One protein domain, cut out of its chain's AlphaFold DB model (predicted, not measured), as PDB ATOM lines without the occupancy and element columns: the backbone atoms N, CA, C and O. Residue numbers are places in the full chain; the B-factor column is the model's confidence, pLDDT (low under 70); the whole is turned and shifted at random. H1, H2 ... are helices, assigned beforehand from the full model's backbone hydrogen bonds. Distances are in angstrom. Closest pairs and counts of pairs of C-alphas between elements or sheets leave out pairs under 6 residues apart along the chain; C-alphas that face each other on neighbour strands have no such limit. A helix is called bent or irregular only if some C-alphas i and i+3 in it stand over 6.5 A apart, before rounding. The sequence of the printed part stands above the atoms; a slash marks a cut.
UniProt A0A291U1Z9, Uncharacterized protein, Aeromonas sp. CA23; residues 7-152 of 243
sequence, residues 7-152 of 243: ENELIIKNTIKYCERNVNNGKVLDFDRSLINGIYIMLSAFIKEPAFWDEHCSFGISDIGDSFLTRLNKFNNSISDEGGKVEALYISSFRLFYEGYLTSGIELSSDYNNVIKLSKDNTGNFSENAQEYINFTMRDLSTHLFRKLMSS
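This is residues 7 to 152 of the 243 residues of an uncharacterized protein of Aeromonas sp. CA23 (UniProt A0A291U1Z9). One long helix, H5, runs through the middle of this all-helix domain, with H2, H4 and H7a, the first arm of the bent last helix, packed along it on three sides. H1 covers H2 and H4 on the side away from H5, H6 packs on H2, the short H3 meets the last part of H5 with its end at His 56, and the second arm H7b lies at one end, farthest from the middle. The printed part has 146 residues with seven named helices, in the order H1 to H7 along the chain, and no named strand. The whole is compact, with a radius of gyration of the C-alphas of 14.7 A, and the C-alphas span 48 by 35 by 28 A along their three main axes.

The longest helix by residues is H7, residues 128 to 150, assigned as one helix by its hydrogen bonds but bent: C-alphas 139 and 142 are 6.8 A apart. Its arms are H7a, residues 128 to 139, and H7b, residues 142 to 150, at a steep tilt of 53 degrees. H7a touches the hub H5, residues 83 to 104, the same way at a shallow tilt of 6 degrees, with the C-alphas of Arg 95 and Thr 137 closest at 5.8 A. H7b touches no helix, but is near H5, where the C-alphas of Leu 102 and Ser 142 come closest at 7.3 A. H5 also touches H4, residues 58 to 77, as a helical hairpin, opposite ways at a shallow tilt of 31 degrees; the closest C-alphas, of Gly 60 and Leu 96, are 5.5 A apart. H4 is irregular, with C-alphas 63 and 66 8.2 A apart, and has a kink of 68 degrees near residue 65. H2, residues 30 to 48, touches H5 the same way at a steep tilt of 41 degrees, closest at the C-alphas of Ile 39 and Tyr 90, 5.5 A. H3, residues 50 to 56, touches residues 97 to 104 of H5 alone, only just about perpendicular at 71 degrees, with the C-alphas of His 56 and Gly 100 closest at 4.5 A. H1, residues 7 to 22, forms a helical hairpin with H2, opposite ways at a shallow tilt of 34.7 degrees, only just short of steep; the C-alphas of Ile 16 and Tyr 40 are closest at 5.6 A. H1 also touches residues 69 to 76 of H4 alone, the same way at a steep tilt of 52 degrees, with the C-alphas of Thr 15 and Asn 76 closest at 5.8 A. H6, residues 110 to 121, touches residues 34 to 42 of H2 alone, opposite ways at a steep tilt of 42 degrees, closest at the C-alphas of Gly 38 and Val 115, 5.5 A. Among the pairs that are apart are H1 and H5, and H2 and H4. Every O i to N i+4 pair is within hydrogen-bond range in H1, H2, H3, H5, H6, H7a and H7b; in H4 it is 13 of 16.

H1 begins at C-alpha 7, (10.125, -47.089, -4.568), and is 23.2 A from first to last C-alpha. H2 measures 27.0 A, H3 10.0 A and H4 27.3 A. H5 measures 31.6 A, from C-alpha 83 at (8.844, -28.583, 14.764) to C-alpha 104 at (21.546, -57.494, 15.176). H6 measures 15.7 A, H7a 16.3 A and H7b 12.1 A, ending at C-alpha 150, (8.351, -66.063, 22.807).

The two C-alphas farthest apart are those of Gly 26 and Ser 152, 49.5 A. The printed part has no cut. No link is long; those from H1 to H2 and from H6 to H7 are short, and the other four are tight. The mean pLDDT of the printed part is 88.6, and residues 26 to 28 and 78 to 83, of which 83 belongs to H5, are under 70.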
ATOM      1  N   GLU A   7      10.999 -48.237  -4.840       95.25
ATOM      2  CA  GLU A   7      10.125 -47.089  -4.568       95.25
ATOM      3  C   GLU A   7      10.423 -46.446  -3.202       95.25
ATOM      4  O   GLU A   7      10.567 -45.227  -3.096       95.25
ATOM      5  N   ASN A   8      10.563 -47.267  -2.160       96.56
ATOM      6  CA  ASN A   8      10.843 -46.804  -0.803       96.56
ATOM      7  C   ASN A   8      12.273 -46.263  -0.703       96.56
ATOM      8  O   ASN A   8      12.506 -45.216  -0.097       96.56
ATOM      9  N   GLU A   9      13.219 -46.943  -1.349       95.62
ATOM     10  CA  GLU A   9      14.614 -46.525  -1.436       95.62
ATOM     11  C   GLU A   9      14.741 -45.130  -2.070       95.62
ATOM     12  O   GLU A   9      15.466 -44.269  -1.563       95.62
ATOM     13  N   LEU A  10      13.988 -44.864  -3.144       95.38
ATOM     14  CA  LEU A  10      13.956 -43.561  -3.808       95.38
ATOM     15  C   LEU A  10      13.412 -42.458  -2.890       95.38
ATOM     16  O   LEU A  10      13.995 -41.372  -2.828       95.38
ATOM     17  N   ILE A  11      12.325 -42.730  -2.159       95.38
ATOM     18  CA  ILE A  11      11.737 -41.783  -1.198       95.38
ATOM     19  C   ILE A  11      12.768 -41.410  -0.127       95.38
ATOM     20  O   ILE A  11      12.989 -40.224   0.133       95.38
ATOM     21  N   ILE A  12      13.440 -42.412   0.443       96.38
ATOM     22  CA  ILE A  12      14.457 -42.221   1.479       96.38
ATOM     23  C   ILE A  12      15.655 -41.437   0.928       96.38
ATOM     24  O   ILE A  12      16.083 -40.465   1.551       96.38
ATOM     25  N   LYS A  13      16.169 -41.779  -0.263       95.69
ATOM     26  CA  LYS A  13      17.268 -41.036  -0.912       95.69
ATOM     27  C   LYS A  13      16.917 -39.567  -1.154       95.69
ATOM     28  O   LYS A  13      17.777 -38.698  -1.001       95.69
ATOM     29  N   ASN A  14      15.671 -39.270  -1.516       93.38
ATOM     30  CA  ASN A  14      15.210 -37.890  -1.666       93.38
ATOM     31  C   ASN A  14      15.207 -37.148  -0.324       93.38
ATOM     32  O   ASN A  14      15.653 -36.001  -0.269       93.38
ATOM     33  N   THR A  15      14.799 -37.816   0.758       93.81
ATOM     34  CA  THR A  15      14.859 -37.250   2.110       93.81
ATOM     35  C   THR A  15      16.286 -37.035   2.601       93.81
ATOM     36  O   THR A  15      16.573 -35.989   3.173       93.81
ATOM     37  N   ILE A  16      17.216 -37.946   2.310       94.44
ATOM     38  CA  ILE A  16      18.642 -37.767   2.629       94.44
ATOM     39  C   ILE A  16      19.182 -36.490   1.972       94.44
ATOM     40  O   ILE A  16      19.708 -35.619   2.664       94.44
ATOM     41  N   LYS A  17      18.966 -36.324   0.659       92.00
ATOM     42  CA  LYS A  17      19.373 -35.110  -0.078       92.00
ATOM     43  C   LYS A  17      18.740 -33.845   0.495       92.00
ATOM     44  O   LYS A  17      19.328 -32.766   0.447       92.00
ATOM     45  N   TYR A  18      17.514 -33.957   0.994       87.62
ATOM     46  CA  TYR A  18      16.835 -32.853   1.649       87.62
ATOM     47  C   TYR A  18      17.500 -32.477   2.978       87.62
ATOM     48  O   TYR A  18      17.744 -31.290   3.209       87.62
ATOM     49  N   CYS A  19      17.830 -33.457   3.824       89.69
ATOM     50  CA  CYS A  19      18.545 -33.229   5.079       89.69
ATOM     51  C   CYS A  19      19.900 -32.548   4.834       89.69
ATOM     52  O   CYS A  19      20.193 -31.541   5.475       89.69
ATOM     53  N   GLU A  20      20.679 -33.014   3.851       88.62
ATOM     54  CA  GLU A  20      21.988 -32.433   3.495       88.62
ATOM     55  C   GLU A  20      21.901 -30.944   3.136       88.62
ATOM     56  O   GLU A  20      22.729 -30.139   3.561       88.62
ATOM     57  N   ARG A  21      20.873 -30.551   2.376       83.94
ATOM     58  CA  ARG A  21      20.675 -29.152   1.962       83.94
ATOM     59  C   ARG A  21      20.272 -28.241   3.116       83.94
ATOM     60  O   ARG A  21      20.549 -27.046   3.068       83.94
ATOM     61  N   ASN A  22      19.586 -28.785   4.118       77.88
ATOM     62  CA  ASN A  22      18.918 -27.991   5.145       77.88
ATOM     63  C   ASN A  22      19.588 -28.047   6.520       77.88
ATOM     64  O   ASN A  22      19.308 -27.176   7.339       77.88
ATOM     65  N   VAL A  23      20.509 -28.983   6.769       75.06
ATOM     66  CA  VAL A  23      21.229 -29.072   8.053       75.06
ATOM     67  C   VAL A  23      21.992 -27.778   8.374       75.06
ATOM     68  O   VAL A  23      21.987 -27.315   9.510       75.06
ATOM     69  N   ASN A  24      22.548 -27.109   7.361       71.25
ATOM     70  CA  ASN A  24      23.288 -25.850   7.520       71.25
ATOM     71  C   ASN A  24      22.431 -24.593   7.290       71.25
ATOM     72  O   ASN A  24      22.961 -23.486   7.190       71.25
ATOM     73  N   ASN A  25      21.107 -24.732   7.181       71.25
ATOM     74  CA  ASN A  25      20.227 -23.586   7.006       71.25
ATOM     75  C   ASN A  25      20.150 -22.793   8.321       71.25
ATOM     76  O   ASN A  25      19.691 -23.297   9.348       71.25
ATOM     77  N   GLY A  26      20.598 -21.534   8.291       62.22
ATOM     78  CA  GLY A  26      20.636 -20.651   9.462       62.22
ATOM     79  C   GLY A  26      19.264 -20.290  10.047       62.22
ATOM     80  O   GLY A  26      19.210 -19.656  11.092       62.22
ATOM     81  N   LYS A  27      18.162 -20.684   9.391       67.00
ATOM     82  CA  LYS A  27      16.784 -20.504   9.882       67.00
ATOM     83  C   LYS A  27      16.279 -21.649  10.770       67.00
ATOM     84  O   LYS A  27      15.198 -21.528  11.330       67.00
ATOM     85  N   VAL A  28      17.014 -22.758  10.862       66.62
ATOM     86  CA  VAL A  28      16.636 -23.939  11.653       66.62
ATOM     87  C   VAL A  28      17.192 -23.804  13.072       66.62
ATOM     88  O   VAL A  28      18.365 -23.458  13.232       66.62
ATOM     89  N   LEU A  29      16.366 -24.086  14.084       75.38
ATOM     90  CA  LEU A  29      16.775 -24.106  15.492       75.38
ATOM     91  C   LEU A  29      17.861 -25.167  15.741       75.38
ATOM     92  O   LEU A  29      17.893 -26.203  15.079       75.38
ATOM     93  N   ASP A  30      18.740 -24.949  16.721       82.56
ATOM     94  CA  ASP A  30      19.887 -25.841  16.965       82.56
ATOM     95  C   ASP A  30      19.478 -27.281  17.333       82.56
ATOM     96  O   ASP A  30      20.140 -28.247  16.934       82.56
ATOM     97  N   PHE A  31      18.357 -27.446  18.042       87.25
ATOM     98  CA  PHE A  31      17.825 -28.771  18.357       87.25
ATOM     99  C   PHE A  31      17.277 -29.473  17.108       87.25
ATOM    100  O   PHE A  31      17.703 -30.586  16.806       87.25
ATOM    101  N   ASP A  32      16.447 -28.797  16.309       86.75
ATOM    102  CA  ASP A  32      15.942 -29.333  15.038       86.75
ATOM    103  C   ASP A  32      17.078 -29.689  14.074       86.75
ATOM    104  O   ASP A  32      17.026 -30.716  13.401       86.75
ATOM    105  N   ARG A  33      18.153 -28.892  14.043       88.00
ATOM    106  CA  ARG A  33      19.363 -29.207  13.271       88.00
ATOM    107  C   ARG A  33      19.987 -30.526  13.728       88.00
ATOM    108  O   ARG A  33      20.370 -31.345  12.891       88.00
ATOM    109  N   SER A  34      20.065 -30.742  15.039       90.62
ATOM    110  CA  SER A  34      20.579 -31.988  15.618       90.62
ATOM    111  C   SER A  34      19.694 -33.182  15.243       90.62
ATOM    112  O   SER A  34      20.214 -34.227  14.847       90.62
ATOM    113  N   LEU A  35      18.368 -33.012  15.266       92.19
ATOM    114  CA  LEU A  35      17.414 -34.036  14.829       92.19
ATOM    115  C   LEU A  35      17.541 -34.343  13.331       92.19
ATOM    116  O   LEU A  35      17.586 -35.511  12.952       92.19
ATOM    117  N   ILE A  36      17.659 -33.324  12.473       91.94
ATOM    118  CA  ILE A  36      17.866 -33.492  11.024       91.94
ATOM    119  C   ILE A  36      19.151 -34.275  10.748       91.94
ATOM    120  O   ILE A  36      19.151 -35.175   9.906       91.94
ATOM    121  N   ASN A  37      20.231 -33.982  11.476       92.50
ATOM    122  CA  ASN A  37      21.474 -34.737  11.363       92.50
ATOM    123  C   ASN A  37      21.298 -36.202  11.804       92.50
ATOM    124  O   ASN A  37      21.771 -37.115  11.132       92.50
ATOM    125  N   GLY A  38      20.561 -36.453  12.889       94.50
ATOM    126  CA  GLY A  38      20.241 -37.816  13.313       94.50
ATOM    127  C   GLY A  38      19.397 -38.582  12.289       94.50
ATOM    128  O   GLY A  38      19.703 -39.734  11.985       94.50
ATOM    129  N   ILE A  39      18.388 -37.935  11.690       95.62
ATOM    130  CA  ILE A  39      17.603 -38.496  10.577       95.62
ATOM    131  C   ILE A  39      18.531 -38.858   9.418       95.62
ATOM    132  O   ILE A  39      18.465 -39.975   8.914       95.62
ATOM    133  N   TYR A  40      19.420 -37.947   9.017       94.88
ATOM    134  CA  TYR A  40      20.384 -38.195   7.948       94.88
ATOM    135  C   TYR A  40      21.229 -39.449   8.208       94.88
ATOM    136  O   TYR A  40      21.320 -40.307   7.328       94.88
ATOM    137  N   ILE A  41      21.792 -39.589   9.413       95.06
ATOM    138  CA  ILE A  41      22.618 -40.747   9.792       95.06
ATOM    139  C   ILE A  41      21.808 -42.047   9.693       95.06
ATOM    140  O   ILE A  41      22.256 -43.004   9.062       95.06
ATOM    141  N   MET A  42      20.602 -42.078  10.269       96.88
ATOM    142  CA  MET A  42      19.757 -43.279  10.283       96.88
ATOM    143  C   MET A  42      19.291 -43.679   8.880       96.88
ATOM    144  O   MET A  42      19.420 -44.836   8.492       96.88
ATOM    145  N   LEU A  43      18.804 -42.723   8.085       97.38
ATOM    146  CA  LEU A  43      18.372 -42.995   6.713       97.38
ATOM    147  C   LEU A  43      19.539 -43.449   5.830       97.38
ATOM    148  O   LEU A  43      19.377 -44.351   5.009       97.38
ATOM    149  N   SER A  44      20.725 -42.867   6.017       95.94
ATOM    150  CA  SER A  44      21.930 -43.292   5.300       95.94
ATOM    151  C   SER A  44      22.321 -44.723   5.661       95.94
ATOM    152  O   SER A  44      22.700 -45.486   4.774       95.94
ATOM    153  N   ALA A  45      22.164 -45.120   6.928       94.62
ATOM    154  CA  ALA A  45      22.366 -46.504   7.348       94.62
ATOM    155  C   ALA A  45      21.397 -47.457   6.627       94.62
ATOM    156  O   ALA A  45      21.837 -48.486   6.112       94.62
ATOM    157  N   PHE A  46      20.114 -47.085   6.522       96.19
ATOM    158  CA  PHE A  46      19.096 -47.879   5.824       96.19
ATOM    159  C   PHE A  46      19.419 -48.091   4.343       96.19
ATOM    160  O   PHE A  46      19.227 -49.185   3.826       96.19
ATOM    161  N   ILE A  47      19.945 -47.072   3.661       96.88
ATOM    162  CA  ILE A  47      20.291 -47.159   2.233       96.88
ATOM    163  C   ILE A  47      21.622 -47.866   1.990       96.88
ATOM    164  O   ILE A  47      21.811 -48.471   0.938       96.88
ATOM    165  N   LYS A  48      22.553 -47.801   2.945       95.00
ATOM    166  CA  LYS A  48      23.847 -48.473   2.822       95.00
ATOM    167  C   LYS A  48      23.690 -49.996   2.820       95.00
ATOM    168  O   LYS A  48      24.343 -50.664   2.026       95.00
ATOM    169  N   GLU A  49      22.833 -50.531   3.693       93.81
ATOM    170  CA  GLU A  49      22.627 -51.978   3.859       93.81
ATOM    171  C   GLU A  49      21.126 -52.326   4.010       93.81
ATOM    172  O   GLU A  49      20.685 -52.768   5.069       93.81
ATOM    173  N   PRO A  50      20.296 -52.139   2.967       95.81
ATOM    174  CA  PRO A  50      18.835 -52.224   3.082       95.81
ATOM    175  C   PRO A  50      18.322 -53.618   3.458       95.81
ATOM    176  O   PRO A  50      17.390 -53.731   4.252       95.81
ATOM    177  N   ALA A  51      18.955 -54.680   2.949       95.38
ATOM    178  CA  ALA A  51      18.593 -56.055   3.290       95.38
ATOM    179  C   ALA A  51      18.820 -56.358   4.780       95.38
ATOM    180  O   ALA A  51      17.992 -57.015   5.407       95.38
ATOM    181  N   PHE A  52      19.903 -55.822   5.353       94.00
ATOM    182  CA  PHE A  52      20.201 -55.956   6.774       94.00
ATOM    183  C   PHE A  52      19.089 -55.324   7.618       94.00
ATOM    184  O   PHE A  52      18.555 -55.968   8.519       94.00
ATOM    185  N   TRP A  53      18.674 -54.097   7.296       95.50
ATOM    186  CA  TRP A  53      17.610 -53.421   8.041       95.50
ATOM    187  C   TRP A  53      16.236 -54.062   7.832       95.50
ATOM    188  O   TRP A  53      15.462 -54.164   8.782       95.50
ATOM    189  N   ASP A  54      15.944 -54.562   6.631       96.06
ATOM    190  CA  ASP A  54      14.710 -55.306   6.354       96.06
ATOM    191  C   ASP A  54      14.543 -56.546   7.237       96.06
ATOM    192  O   ASP A  54      13.430 -56.859   7.667       96.06
ATOM    193  N   GLU A  55      15.643 -57.243   7.507       94.44
ATOM    194  CA  GLU A  55      15.675 -58.399   8.397       94.44
ATOM    195  C   GLU A  55      15.559 -57.972   9.868       94.44
ATOM    196  O   GLU A  55      14.698 -58.462  10.608       94.44
ATOM    197  N   HIS A  56      16.390 -57.015  10.283       93.56
ATOM    198  CA  HIS A  56      16.634 -56.735  11.694       93.56
ATOM    199  C   HIS A  56      15.610 -55.794  12.338       93.56
ATOM    200  O   HIS A  56      15.436 -55.853  13.553       93.56
ATOM    201  N   CYS A  57      14.871 -54.977  11.582       94.19
ATOM    202  CA  CYS A  57      13.783 -54.164  12.144       94.19
ATOM    203  C   CYS A  57      12.392 -54.525  11.599       94.19
ATOM    204  O   CYS A  57      11.524 -53.669  11.397       94.19
ATOM    205  N   SER A  58      12.169 -55.815  11.341       93.38
ATOM    206  CA  SER A  58      10.917 -56.335  10.783       93.38
ATOM    207  C   SER A  58       9.680 -56.108  11.669       93.38
ATOM    208  O   SER A  58       8.568 -55.990  11.145       93.38
ATOM    209  N   PHE A  59       9.820 -56.018  12.999       91.81
ATOM    210  CA  PHE A  59       8.700 -55.692  13.887       91.81
ATOM    211  C   PHE A  59       8.284 -54.231  13.727       91.81
ATOM    212  O   PHE A  59       7.101 -53.957  13.533       91.81
ATOM    213  N   GLY A  60       9.240 -53.313  13.729       93.69
ATOM    214  CA  GLY A  60       9.012 -51.887  13.559       93.69
ATOM    215  C   GLY A  60       8.493 -51.561  12.166       93.69
ATOM    216  O   GLY A  60       7.550 -50.785  12.041       93.69
ATOM    217  N   ILE A  61       9.023 -52.209  11.124       96.50
ATOM    218  CA  ILE A  61       8.494 -52.099   9.756       96.50
ATOM    219  C   ILE A  61       7.016 -52.503   9.727       96.50
ATOM    220  O   ILE A  61       6.195 -51.779   9.167       96.50
ATOM    221  N   SER A  62       6.667 -53.631  10.351       94.06
ATOM    222  CA  SER A  62       5.283 -54.110  10.394       94.06
ATOM    223  C   SER A  62       4.345 -53.185  11.171       94.06
ATOM    224  O   SER A  62       3.153 -53.183  10.880       94.06
ATOM    225  N   ASP A  63       4.844 -52.460  12.173       92.62
ATOM    226  CA  ASP A  63       4.016 -51.616  13.041       92.62
ATOM    227  C   ASP A  63       3.889 -50.176  12.520       92.62
ATOM    228  O   ASP A  63       2.806 -49.598  12.527       92.62
ATOM    229  N   ILE A  64       4.989 -49.581  12.041       95.19
ATOM    230  CA  ILE A  64       5.037 -48.159  11.664       95.19
ATOM    231  C   ILE A  64       5.461 -47.890  10.217       95.19
ATOM    232  O   ILE A  64       5.467 -46.720   9.828       95.19
ATOM    233  N   GLY A  65       5.775 -48.907   9.409       96.19
ATOM    234  CA  GLY A  65       6.348 -48.755   8.064       96.19
ATOM    235  C   GLY A  65       5.556 -47.829   7.132       96.19
ATOM    236  O   GLY A  65       6.112 -46.869   6.598       96.19
ATOM    237  N   ASP A  66       4.244 -48.032   6.997       95.56
ATOM    238  CA  ASP A  66       3.401 -47.197   6.119       95.56
ATOM    239  C   ASP A  66       3.327 -45.739   6.602       95.56
ATOM    240  O   ASP A  66       3.415 -44.778   5.823       95.56
ATOM    241  N   SER A  67       3.219 -45.556   7.922       94.75
ATOM    242  CA  SER A  67       3.214 -44.229   8.542       94.75
ATOM    243  C   SER A  67       4.559 -43.519   8.360       94.75
ATOM    244  O   SER A  67       4.598 -42.308   8.134       94.75
ATOM    245  N   PHE A  68       5.659 -44.273   8.394       96.81
ATOM    246  CA  PHE A  68       7.010 -43.778   8.177       96.81
ATOM    247  C   PHE A  68       7.203 -43.286   6.736       96.81
ATOM    248  O   PHE A  68       7.630 -42.146   6.551       96.81
ATOM    249  N   LEU A  69       6.780 -44.054   5.722       96.12
ATOM    250  CA  LEU A  69       6.810 -43.605   4.318       96.12
ATOM    251  C   LEU A  69       5.967 -42.346   4.096       96.12
ATOM    252  O   LEU A  69       6.378 -41.420   3.394       96.12
ATOM    253  N   THR A  70       4.801 -42.274   4.739       93.31
ATOM    254  CA  THR A  70       3.943 -41.084   4.685       93.31
ATOM    255  C   THR A  70       4.649 -39.858   5.272       93.31
ATOM    256  O   THR A  70       4.571 -38.770   4.697       93.31
ATOM    257  N   ARG A  71       5.362 -40.012   6.397       92.38
ATOM    258  CA  ARG A  71       6.149 -38.928   7.011       92.38
ATOM    259  C   ARG A  71       7.310 -38.492   6.117       92.38
ATOM    260  O   ARG A  71       7.466 -37.290   5.924       92.38
ATOM    261  N   LEU A  72       8.049 -39.428   5.516       93.81
ATOM    262  CA  LEU A  72       9.132 -39.121   4.568       93.81
ATOM    263  C   LEU A  72       8.633 -38.291   3.376       93.81
ATOM    264  O   LEU A  72       9.197 -37.245   3.056       93.81
ATOM    265  N   ASN A  73       7.522 -38.704   2.762       90.31
ATOM    266  CA  ASN A  73       6.929 -37.976   1.639       90.31
ATOM    267  C   ASN A  73       6.460 -36.568   2.027       90.31
ATOM    268  O   ASN A  73       6.660 -35.620   1.270       90.31
ATOM    269  N   LYS A  74       5.858 -36.401   3.212       87.06
ATOM    270  CA  LYS A  74       5.462 -35.074   3.714       87.06
ATOM    271  C   LYS A  74       6.674 -34.182   3.984       87.06
ATOM    272  O   LYS A  74       6.644 -33.007   3.632       87.06
ATOM    273  N   PHE A  75       7.729 -34.748   4.564       85.81
ATOM    274  CA  PHE A  75       8.958 -34.035   4.898       85.81
ATOM    275  C   PHE A  75       9.672 -33.487   3.653       85.81
ATOM    276  O   PHE A  75      10.121 -32.345   3.651       85.81
ATOM    277  N   ASN A  76       9.676 -34.244   2.551       78.56
ATOM    278  CA  ASN A  76      10.276 -33.809   1.284       78.56
ATOM    279  C   ASN A  76       9.586 -32.583   0.654       78.56
ATOM    280  O   ASN A  76      10.211 -31.876  -0.137       78.56
ATOM    281  N   ASN A  77       8.317 -32.323   0.990       73.75
ATOM    282  CA  ASN A  77       7.473 -31.358   0.282       73.75
ATOM    283  C   ASN A  77       7.280 -30.008   1.002       73.75
ATOM    284  O   ASN A  77       6.808 -29.068   0.368       73.75
ATOM    285  N   SER A  78       7.622 -29.864   2.291       64.56
ATOM    286  CA  SER A  78       7.549 -28.562   2.980       64.56
ATOM    287  C   SER A  78       8.384 -28.504   4.266       64.56
ATOM    288  O   SER A  78       8.222 -29.346   5.144       64.56
ATOM    289  N   ILE A  79       9.203 -27.450   4.400       59.78
ATOM    290  CA  ILE A  79       9.927 -27.088   5.638       59.78
ATOM    291  C   ILE A  79       9.103 -26.157   6.541       59.78
ATOM    292  O   ILE A  79       9.569 -25.785   7.612       59.78
ATOM    293  N   SER A  80       7.900 -25.736   6.125       52.25
ATOM    294  CA  SER A  80       7.159 -24.688   6.833       52.25
ATOM    295  C   SER A  80       6.667 -25.166   8.208       52.25
ATOM    296  O   SER A  80       5.625 -25.817   8.321       52.25
ATOM    297  N   ASP A  81       7.489 -24.853   9.209       49.72
ATOM    298  CA  ASP A  81       7.174 -24.380  10.561       49.72
ATOM    299  C   ASP A  81       6.223 -25.221  11.418       49.72
ATOM    300  O   ASP A  81       5.323 -24.719  12.079       49.72
ATOM    301  N   GLU A  82       6.447 -26.530  11.450       54.59
ATOM    302  CA  GLU A  82       5.931 -27.352  12.541       54.59
ATOM    303  C   GLU A  82       7.091 -28.209  13.044       54.59
ATOM    304  O   GLU A  82       7.374 -29.249  12.449       54.59
ATOM    305  N   GLY A  83       7.775 -27.792  14.119       62.16
ATOM    306  CA  GLY A  83       8.844 -28.583  14.764       62.16
ATOM    307  C   GLY A  83       8.436 -30.045  15.020       62.16
ATOM    308  O   GLY A  83       9.243 -30.964  14.895       62.16
ATOM    309  N   GLY A  84       7.132 -30.293  15.190       77.88
ATOM    310  CA  GLY A  84       6.557 -31.635  15.275       77.88
ATOM    311  C   GLY A  84       6.796 -32.541  14.055       77.88
ATOM    312  O   GLY A  84       6.791 -33.759  14.209       77.88
ATOM    313  N   LYS A  85       7.037 -32.016  12.842       85.44
ATOM    314  CA  LYS A  85       7.310 -32.840  11.642       85.44
ATOM    315  C   LYS A  85       8.710 -33.444  11.665       85.44
ATOM    316  O   LYS A  85       8.854 -34.635  11.380       85.44
ATOM    317  N   VAL A  86       9.718 -32.629  11.990       89.25
ATOM    318  CA  VAL A  86      11.115 -33.077  12.134       89.25
ATOM    319  C   VAL A  86      11.175 -34.117  13.244       89.25
ATOM    320  O   VAL A  86      11.673 -35.221  13.042       89.25
ATOM    321  N   GLU A  87      10.571 -33.792  14.382       91.44
ATOM    322  CA  GLU A  87      10.513 -34.657  15.548       91.44
ATOM    323  C   GLU A  87       9.800 -35.991  15.261       91.44
ATOM    324  O   GLU A  87      10.349 -37.062  15.528       91.44
ATOM    325  N   ALA A  88       8.621 -35.967  14.631       91.94
ATOM    326  CA  ALA A  88       7.889 -37.185  14.292       91.94
ATOM    327  C   ALA A  88       8.663 -38.099  13.328       91.94
ATOM    328  O   ALA A  88       8.598 -39.330  13.444       91.94
ATOM    329  N   LEU A  89       9.388 -37.518  12.364       94.12
ATOM    330  CA  LEU A  89      10.239 -38.287  11.460       94.12
ATOM    331  C   LEU A  89      11.466 -38.844  12.188       94.12
ATOM    332  O   LEU A  89      11.800 -40.015  11.986       94.12
ATOM    333  N   TYR A  90      12.093 -38.051  13.059       95.12
ATOM    334  CA  TYR A  90      13.216 -38.486  13.886       95.12
ATOM    335  C   TYR A  90      12.842 -39.711  14.715       95.12
ATOM    336  O   TYR A  90      13.511 -40.731  14.624       95.12
ATOM    337  N   ILE A  91      11.728 -39.659  15.441       95.31
ATOM    338  CA  ILE A  91      11.281 -40.748  16.322       95.31
ATOM    339  C   ILE A  91      10.943 -42.009  15.537       95.31
ATOM    340  O   ILE A  91      11.309 -43.110  15.945       95.31
ATOM    341  N   SER A  92      10.266 -41.858  14.395       95.94
ATOM    342  CA  SER A  92       9.946 -43.000  13.531       95.94
ATOM    343  C   SER A  92      11.225 -43.668  13.020       95.94
ATOM    344  O   SER A  92      11.341 -44.890  13.057       95.94
ATOM    345  N   SER A  93      12.203 -42.860  12.599       97.31
ATOM    346  CA  SER A  93      13.514 -43.341  12.153       97.31
ATOM    347  C   SER A  93      14.273 -44.008  13.301       97.31
ATOM    348  O   SER A  93      14.793 -45.107  13.135       97.31
ATOM    349  N   PHE A  94      14.271 -43.380  14.480       96.81
ATOM    350  CA  PHE A  94      14.948 -43.853  15.681       96.81
ATOM    351  C   PHE A  94      14.402 -45.192  16.148       96.81
ATOM    352  O   PHE A  94      15.182 -46.068  16.495       96.81
ATOM    353  N   ARG A  95      13.085 -45.395  16.089       95.69
ATOM    354  CA  ARG A  95      12.478 -46.676  16.442       95.69
ATOM    355  C   ARG A  95      12.960 -47.817  15.546       95.69
ATOM    356  O   ARG A  95      13.374 -48.847  16.069       95.69
ATOM    357  N   LEU A  96      12.937 -47.629  14.223       96.94
ATOM    358  CA  LEU A  96      13.415 -48.638  13.265       96.94
ATOM    359  C   LEU A  96      14.918 -48.896  13.433       96.94
ATOM    360  O   LEU A  96      15.362 -50.041  13.479       96.94
ATOM    361  N   PHE A  97      15.691 -47.823  13.594       95.81
ATOM    362  CA  PHE A  97      17.131 -47.890  13.798       95.81
ATOM    363  C   PHE A  97      17.506 -48.621  15.095       95.81
ATOM    364  O   PHE A  97      18.361 -49.505  15.105       95.81
ATOM    365  N   TYR A  98      16.852 -48.274  16.201       94.81
ATOM    366  CA  TYR A  98      17.131 -48.854  17.509       94.81
ATOM    367  C   TYR A  98      16.682 -50.314  17.588       94.81
ATOM    368  O   TYR A  98      17.370 -51.130  18.193       94.81
ATOM    369  N   GLU A  99      15.578 -50.676  16.930       94.94
ATOM    370  CA  GLU A  99      15.195 -52.078  16.781       94.94
ATOM    371  C   GLU A  99      16.279 -52.889  16.071       94.94
ATOM    372  O   GLU A  99      16.707 -53.906  16.609       94.94
ATOM    373  N   GLY A 100      16.760 -52.419  14.914       93.38
ATOM    374  CA  GLY A 100      17.817 -53.121  14.184       93.38
ATOM    375  C   GLY A 100      19.121 -53.214  14.981       93.38
ATOM    376  O   GLY A 100      19.815 -54.225  14.917       93.38
ATOM    377  N   TYR A 101      19.430 -52.214  15.810       91.62
ATOM    378  CA  TYR A 101      20.524 -52.307  16.777       91.62
ATOM    379  C   TYR A 101      20.301 -53.426  17.812       91.62
ATOM    380  O   TYR A 101      21.186 -54.255  18.013       91.62
ATOM    381  N   LEU A 102      19.122 -53.482  18.442       90.75
ATOM    382  CA  LEU A 102      18.811 -54.479  19.473       90.75
ATOM    383  C   LEU A 102      18.844 -55.916  18.946       90.75
ATOM    384  O   LEU A 102      19.238 -56.825  19.674       90.75
ATOM    385  N   THR A 103      18.393 -56.134  17.714       90.50
ATOM    386  CA  THR A 103      18.234 -57.476  17.138       90.50
ATOM    387  C   THR A 103      19.488 -57.987  16.438       90.50
ATOM    388  O   THR A 103      19.679 -59.196  16.370       90.50
ATOM    389  N   SER A 104      20.348 -57.101  15.931       86.31
ATOM    390  CA  SER A 104      21.546 -57.494  15.176       86.31
ATOM    391  C   SER A 104      22.748 -57.853  16.042       86.31
ATOM    392  O   SER A 104      23.643 -58.561  15.584       86.31
ATOM    393  N   GLY A 105      22.806 -57.347  17.278       76.19
ATOM    394  CA  GLY A 105      23.968 -57.529  18.151       76.19
ATOM    395  C   GLY A 105      25.255 -56.880  17.621       76.19
ATOM    396  O   GLY A 105      26.339 -57.227  18.086       76.19
ATOM    397  N   ILE A 106      25.157 -55.963  16.650       77.94
ATOM    398  CA  ILE A 106      26.307 -55.273  16.060       77.94
ATOM    399  C   ILE A 106      26.850 -54.209  17.018       77.94
ATOM    400  O   ILE A 106      26.103 -53.468  17.660       77.94
ATOM    401  N   GLU A 107      28.177 -54.083  17.051       78.25
ATOM    402  CA  GLU A 107      28.843 -52.957  17.693       78.25
ATOM    403  C   GLU A 107      28.645 -51.678  16.866       78.25
ATOM    404  O   GLU A 107      29.040 -51.582  15.701       78.25
ATOM    405  N   LEU A 108      27.990 -50.682  17.460       76.81
ATOM    406  CA  LEU A 108      27.654 -49.448  16.763       76.81
ATOM    407  C   LEU A 108      28.896 -48.601  16.487       76.81
ATOM    408  O   LEU A 108      29.731 -48.372  17.363       76.81
ATOM    409  N   SER A 109      28.953 -48.032  15.282       84.31
ATOM    410  CA  SER A 109      29.913 -46.979  14.952       84.31
ATOM    411  C   SER A 109      29.746 -45.761  15.876       84.31
ATOM    412  O   SER A 109      28.713 -45.575  16.530       84.31
ATOM    413  N   SER A 110      30.755 -44.887  15.925       83.50
ATOM    414  CA  SER A 110      30.669 -43.650  16.715       83.50
ATOM    415  C   SER A 110      29.460 -42.791  16.316       83.50
ATOM    416  O   SER A 110      28.782 -42.251  17.189       83.50
ATOM    417  N   ASP A 111      29.149 -42.700  15.020       84.56
ATOM    418  CA  ASP A 111      28.027 -41.895  14.516       84.56
ATOM    419  C   ASP A 111      26.676 -42.456  14.961       84.56
ATOM    420  O   ASP A 111      25.776 -41.718  15.361       84.56
ATOM    421  N   TYR A 112      26.548 -43.778  14.971       88.56
ATOM    422  CA  TYR A 112      25.347 -44.467  15.426       88.56
ATOM    423  C   TYR A 112      25.130 -44.308  16.934       88.56
ATOM    424  O   TYR A 112      24.015 -44.039  17.386       88.56
ATOM    425  N   ASN A 113      26.209 -44.385  17.717       88.50
ATOM    426  CA  ASN A 113      26.164 -44.095  19.147       88.50
ATOM    427  C   ASN A 113      25.754 -42.644  19.432       88.50
ATOM    428  O   ASN A 113      25.051 -42.387  20.410       88.50
ATOM    429  N   ASN A 114      26.154 -41.696  18.581       89.69
ATOM    430  CA  ASN A 114      25.769 -40.294  18.727       89.69
ATOM    431  C   ASN A 114      24.258 -40.087  18.552       89.69
ATOM    432  O   ASN A 114      23.684 -39.287  19.284       89.69
ATOM    433  N   VAL A 115      23.595 -40.836  17.664       92.25
ATOM    434  CA  VAL A 115      22.125 -40.796  17.526       92.25
ATOM    435  C   VAL A 115      21.436 -41.288  18.802       92.25
ATOM    436  O   VAL A 115      20.496 -40.662  19.287       92.25
ATOM    437  N   ILE A 116      21.926 -42.376  19.402       92.06
ATOM    438  CA  ILE A 116      21.360 -42.895  20.659       92.06
ATOM    439  C   ILE A 116      21.573 -41.902  21.806       92.06
ATOM    440  O   ILE A 116      20.647 -41.646  22.578       92.06
ATOM    441  N   LYS A 117      22.771 -41.311  21.910       92.19
ATOM    442  CA  LYS A 117      23.069 -40.266  22.900       92.19
ATOM    443  C   LYS A 117      22.195 -39.033  22.704       92.19
ATOM    444  O   LYS A 117      21.656 -38.535  23.681       92.19
ATOM    445  N   LEU A 118      21.986 -38.590  21.462       92.69
ATOM    446  CA  LEU A 118      21.099 -37.469  21.147       92.69
ATOM    447  C   LEU A 118      19.702 -37.700  21.736       92.69
ATOM    448  O   LEU A 118      19.215 -36.840  22.466       92.69
ATOM    449  N   SER A 119      19.107 -38.874  21.492       91.69
ATOM    450  CA  SER A 119      17.802 -39.246  22.056       91.69
ATOM    451  C   SER A 119      17.812 -39.317  23.586       91.69
ATOM    452  O   SER A 119      16.863 -38.869  24.216       91.69
ATOM    453  N   LYS A 120      18.871 -39.876  24.186       89.81
ATOM    454  CA  LYS A 120      18.971 -40.110  25.635       89.81
ATOM    455  C   LYS A 120      19.209 -38.833  26.441       89.81
ATOM    456  O   LYS A 120      18.607 -38.649  27.496       89.81
ATOM    457  N   ASP A 121      20.114 -37.989  25.966       91.19
ATOM    458  CA  ASP A 121      20.619 -36.838  26.716       91.19
ATOM    459  C   ASP A 121      19.714 -35.611  26.536       91.19
ATOM    460  O   ASP A 121      19.737 -34.697  27.356       91.19
ATOM    461  N   ASN A 122      18.879 -35.603  25.490       89.69
ATOM    462  CA  ASN A 122      17.985 -34.492  25.164       89.69
ATOM    463  C   ASN A 122      16.503 -34.838  25.325       89.69
ATOM    464  O   ASN A 122      15.677 -34.088  24.814       89.69
ATOM    465  N   THR A 123      16.141 -35.918  26.031       87.00
ATOM    466  CA  THR A 123      14.732 -36.326  26.208       87.00
ATOM    467  C   THR A 123      13.842 -35.151  26.625       87.00
ATOM    468  O   THR A 123      12.787 -34.957  26.041       87.00
ATOM    469  N   GLY A 124      14.286 -34.296  27.552       88.38
ATOM    470  CA  GLY A 124      13.499 -33.141  28.013       88.38
ATOM    471  C   GLY A 124      13.242 -32.042  26.970       88.38
ATOM    472  O   GLY A 124      12.373 -31.206  27.193       88.38
ATOM    473  N   ASN A 125      13.968 -32.041  25.847       90.44
ATOM    474  CA  ASN A 125      13.808 -31.068  24.761       90.44
ATOM    475  C   ASN A 125      12.786 -31.522  23.706       90.44
ATOM    476  O   ASN A 125      12.381 -30.718  22.868       90.44
ATOM    477  N   PHE A 126      12.382 -32.793  23.736       91.00
ATOM    478  CA  PHE A 126      11.325 -33.321  22.880       91.00
ATOM    479  C   PHE A 126       9.941 -32.905  23.405       91.00
ATOM    480  O   PHE A 126       9.759 -32.682  24.605       91.00
ATOM    481  N   SER A 127       8.940 -32.844  22.528       91.56
ATOM    482  CA  SER A 127       7.538 -32.702  22.926       91.56
ATOM    483  C   SER A 127       7.087 -33.875  23.803       91.56
ATOM    484  O   SER A 127       7.651 -34.964  23.750       91.56
ATOM    485  N   GLU A 128       6.049 -33.683  24.618       91.56
ATOM    486  CA  GLU A 128       5.571 -34.710  25.560       91.56
ATOM    487  C   GLU A 128       5.270 -36.052  24.870       91.56
ATOM    488  O   GLU A 128       5.773 -37.098  25.280       91.56
ATOM    489  N   ASN A 129       4.553 -36.006  23.743       88.94
ATOM    490  CA  ASN A 129       4.284 -37.192  22.928       88.94
ATOM    491  C   ASN A 129       5.583 -37.846  22.445       88.94
ATOM    492  O   ASN A 129       5.729 -39.065  22.459       88.94
ATOM    493  N   ALA A 130       6.543 -37.038  22.003       91.44
ATOM    494  CA  ALA A 130       7.811 -37.531  21.503       91.44
ATOM    495  C   ALA A 130       8.663 -38.210  22.581       91.44
ATOM    496  O   ALA A 130       9.273 -39.251  22.323       91.44
ATOM    497  N   GLN A 131       8.649 -37.664  23.796       93.62
ATOM    498  CA  GLN A 131       9.287 -38.270  24.958       93.62
ATOM    499  C   GLN A 131       8.721 -39.656  25.253       93.62
ATOM    500  O   GLN A 131       9.489 -40.579  25.527       93.62
ATOM    501  N   GLU A 132       7.400 -39.829  25.166       91.69
ATOM    502  CA  GLU A 132       6.754 -41.129  25.352       91.69
ATOM    503  C   GLU A 132       7.277 -42.159  24.342       91.69
ATOM    504  O   GLU A 132       7.710 -43.243  24.735       91.69
ATOM    505  N   TYR A 133       7.354 -41.804  23.056       92.06
ATOM    506  CA  TYR A 133       7.885 -42.710  22.034       92.06
ATOM    507  C   TYR A 133       9.371 -43.035  22.215       92.06
ATOM    508  O   TYR A 133       9.782 -44.174  21.969       92.06
ATOM    509  N   ILE A 134      10.193 -42.066  22.629       93.62
ATOM    510  CA  ILE A 134      11.615 -42.303  22.916       93.62
ATOM    511  C   ILE A 134      11.751 -43.246  24.111       93.62
ATOM    512  O   ILE A 134      12.497 -44.224  24.035       93.62
ATOM    513  N   ASN A 135      10.994 -43.006  25.183       92.75
ATOM    514  CA  ASN A 135      10.988 -43.862  26.365       92.75
ATOM    515  C   ASN A 135      10.533 -45.281  26.022       92.75
ATOM    516  O   ASN A 135      11.234 -46.229  26.372       92.75
ATOM    517  N   PHE A 136       9.440 -45.423  25.270       92.88
ATOM    518  CA  PHE A 136       8.979 -46.711  24.763       92.88
ATOM    519  C   PHE A 136      10.082 -47.420  23.966       92.88
ATOM    520  O   PHE A 136      10.417 -48.573  24.239       92.88
ATOM    521  N   THR A 137      10.700 -46.718  23.010       93.81
ATOM    522  CA  THR A 137      11.743 -47.277  22.136       93.81
ATOM    523  C   THR A 137      12.951 -47.758  22.938       93.81
ATOM    524  O   THR A 137      13.476 -48.835  22.674       93.81
ATOM    525  N   MET A 138      13.387 -46.991  23.940       89.81
ATOM    526  CA  MET A 138      14.579 -47.320  24.721       89.81
ATOM    527  C   MET A 138      14.330 -48.335  25.844       89.81
ATOM    528  O   MET A 138      15.270 -49.035  26.221       89.81
ATOM    529  N   ARG A 139      13.115 -48.398  26.406       88.50
ATOM    530  CA  ARG A 139      12.812 -49.177  27.623       88.50
ATOM    531  C   ARG A 139      11.908 -50.379  27.376       88.50
ATOM    532  O   ARG A 139      12.164 -51.452  27.915       88.50
ATOM    533  N   ASP A 140      10.874 -50.208  26.561       90.12
ATOM    534  CA  ASP A 140       9.786 -51.184  26.441       90.12
ATOM    535  C   ASP A 140       9.889 -52.021  25.165       90.12
ATOM    536  O   ASP A 140       9.421 -53.164  25.124       90.12
ATOM    537  N   LEU A 141      10.554 -51.493  24.131       91.62
ATOM    538  CA  LEU A 141      10.702 -52.165  22.843       91.62
ATOM    539  C   LEU A 141      11.350 -53.546  22.982       91.62
ATOM    540  O   LEU A 141      10.842 -54.507  22.412       91.62
ATOM    541  N   SER A 142      12.409 -53.685  23.784       89.00
ATOM    542  CA  SER A 142      13.061 -54.982  24.023       89.00
ATOM    543  C   SER A 142      12.102 -56.009  24.631       89.00
ATOM    544  O   SER A 142      12.104 -57.173  24.233       89.00
ATOM    545  N   THR A 143      11.231 -55.579  25.544       88.94
ATOM    546  CA  THR A 143      10.201 -56.432  26.153       88.94
ATOM    547  C   THR A 143       9.155 -56.854  25.123       88.94
ATOM    548  O   THR A 143       8.736 -58.012  25.098       88.94
ATOM    549  N   HIS A 144       8.754 -55.944  24.233       89.88
ATOM    550  CA  HIS A 144       7.816 -56.237  23.147       89.88
ATOM    551  C   HIS A 144       8.410 -57.213  22.125       89.88
ATOM    552  O   HIS A 144       7.747 -58.183  21.747       89.88
ATOM    553  N   LEU A 145       9.669 -57.004  21.732       89.94
ATOM    554  CA  LEU A 145      10.414 -57.907  20.854       89.94
ATOM    555  C   LEU A 145      10.536 -59.296  21.485       89.94
ATOM    556  O   LEU A 145      10.199 -60.291  20.847       89.94
ATOM    557  N   PHE A 146      10.914 -59.366  22.764       88.06
ATOM    558  CA  PHE A 146      10.993 -60.625  23.501       88.06
ATOM    559  C   PHE A 146       9.637 -61.336  23.570       88.06
ATOM    560  O   PHE A 146       9.543 -62.530  23.290       88.06
ATOM    561  N   ARG A 147       8.553 -60.611  23.872       88.38
ATOM    562  CA  ARG A 147       7.195 -61.174  23.890       88.38
ATOM    563  C   ARG A 147       6.799 -61.737  22.526       88.38
ATOM    564  O   ARG A 147       6.209 -62.819  22.472       88.38
ATOM    565  N   LYS A 148       7.106 -61.026  21.435       85.00
ATOM    566  CA  LYS A 148       6.838 -61.487  20.066       85.00
ATOM    567  C   LYS A 148       7.638 -62.751  19.746       85.00
ATOM    568  O   LYS A 148       7.047 -63.716  19.270       85.00
ATOM    569  N   LEU A 149       8.928 -62.775  20.087       84.38
ATOM    570  CA  LEU A 149       9.793 -63.944  19.922       84.38
ATOM    571  C   LEU A 149       9.257 -65.156  20.696       84.38
ATOM    572  O   LEU A 149       9.084 -66.225  20.123       84.38
ATOM    573  N   MET A 150       8.900 -64.986  21.971       81.12
ATOM    574  CA  MET A 150       8.351 -66.063  22.807       81.12
ATOM    575  C   MET A 150       6.979 -66.563  22.344       81.12
ATOM    576  O   MET A 150       6.597 -67.695  22.637       81.12
ATOM    577  N   SER A 151       6.227 -65.725  21.631       83.31
ATOM    578  CA  SER A 151       4.924 -66.091  21.069       83.31
ATOM    579  C   SER A 151       5.031 -66.765  19.698       83.31
ATOM    580  O   SER A 151       4.006 -67.216  19.174       83.31
ATOM    581  N   SER A 152       6.234 -66.826  19.119       82.94
ATOM    582  CA  SER A 152       6.466 -67.382  17.788       82.94
ATOM    583  C   SER A 152       6.156 -68.888  17.732       82.94
ATOM    584  O   SER A 152       6.364 -69.604  18.722       82.94
TER     585      SER A 152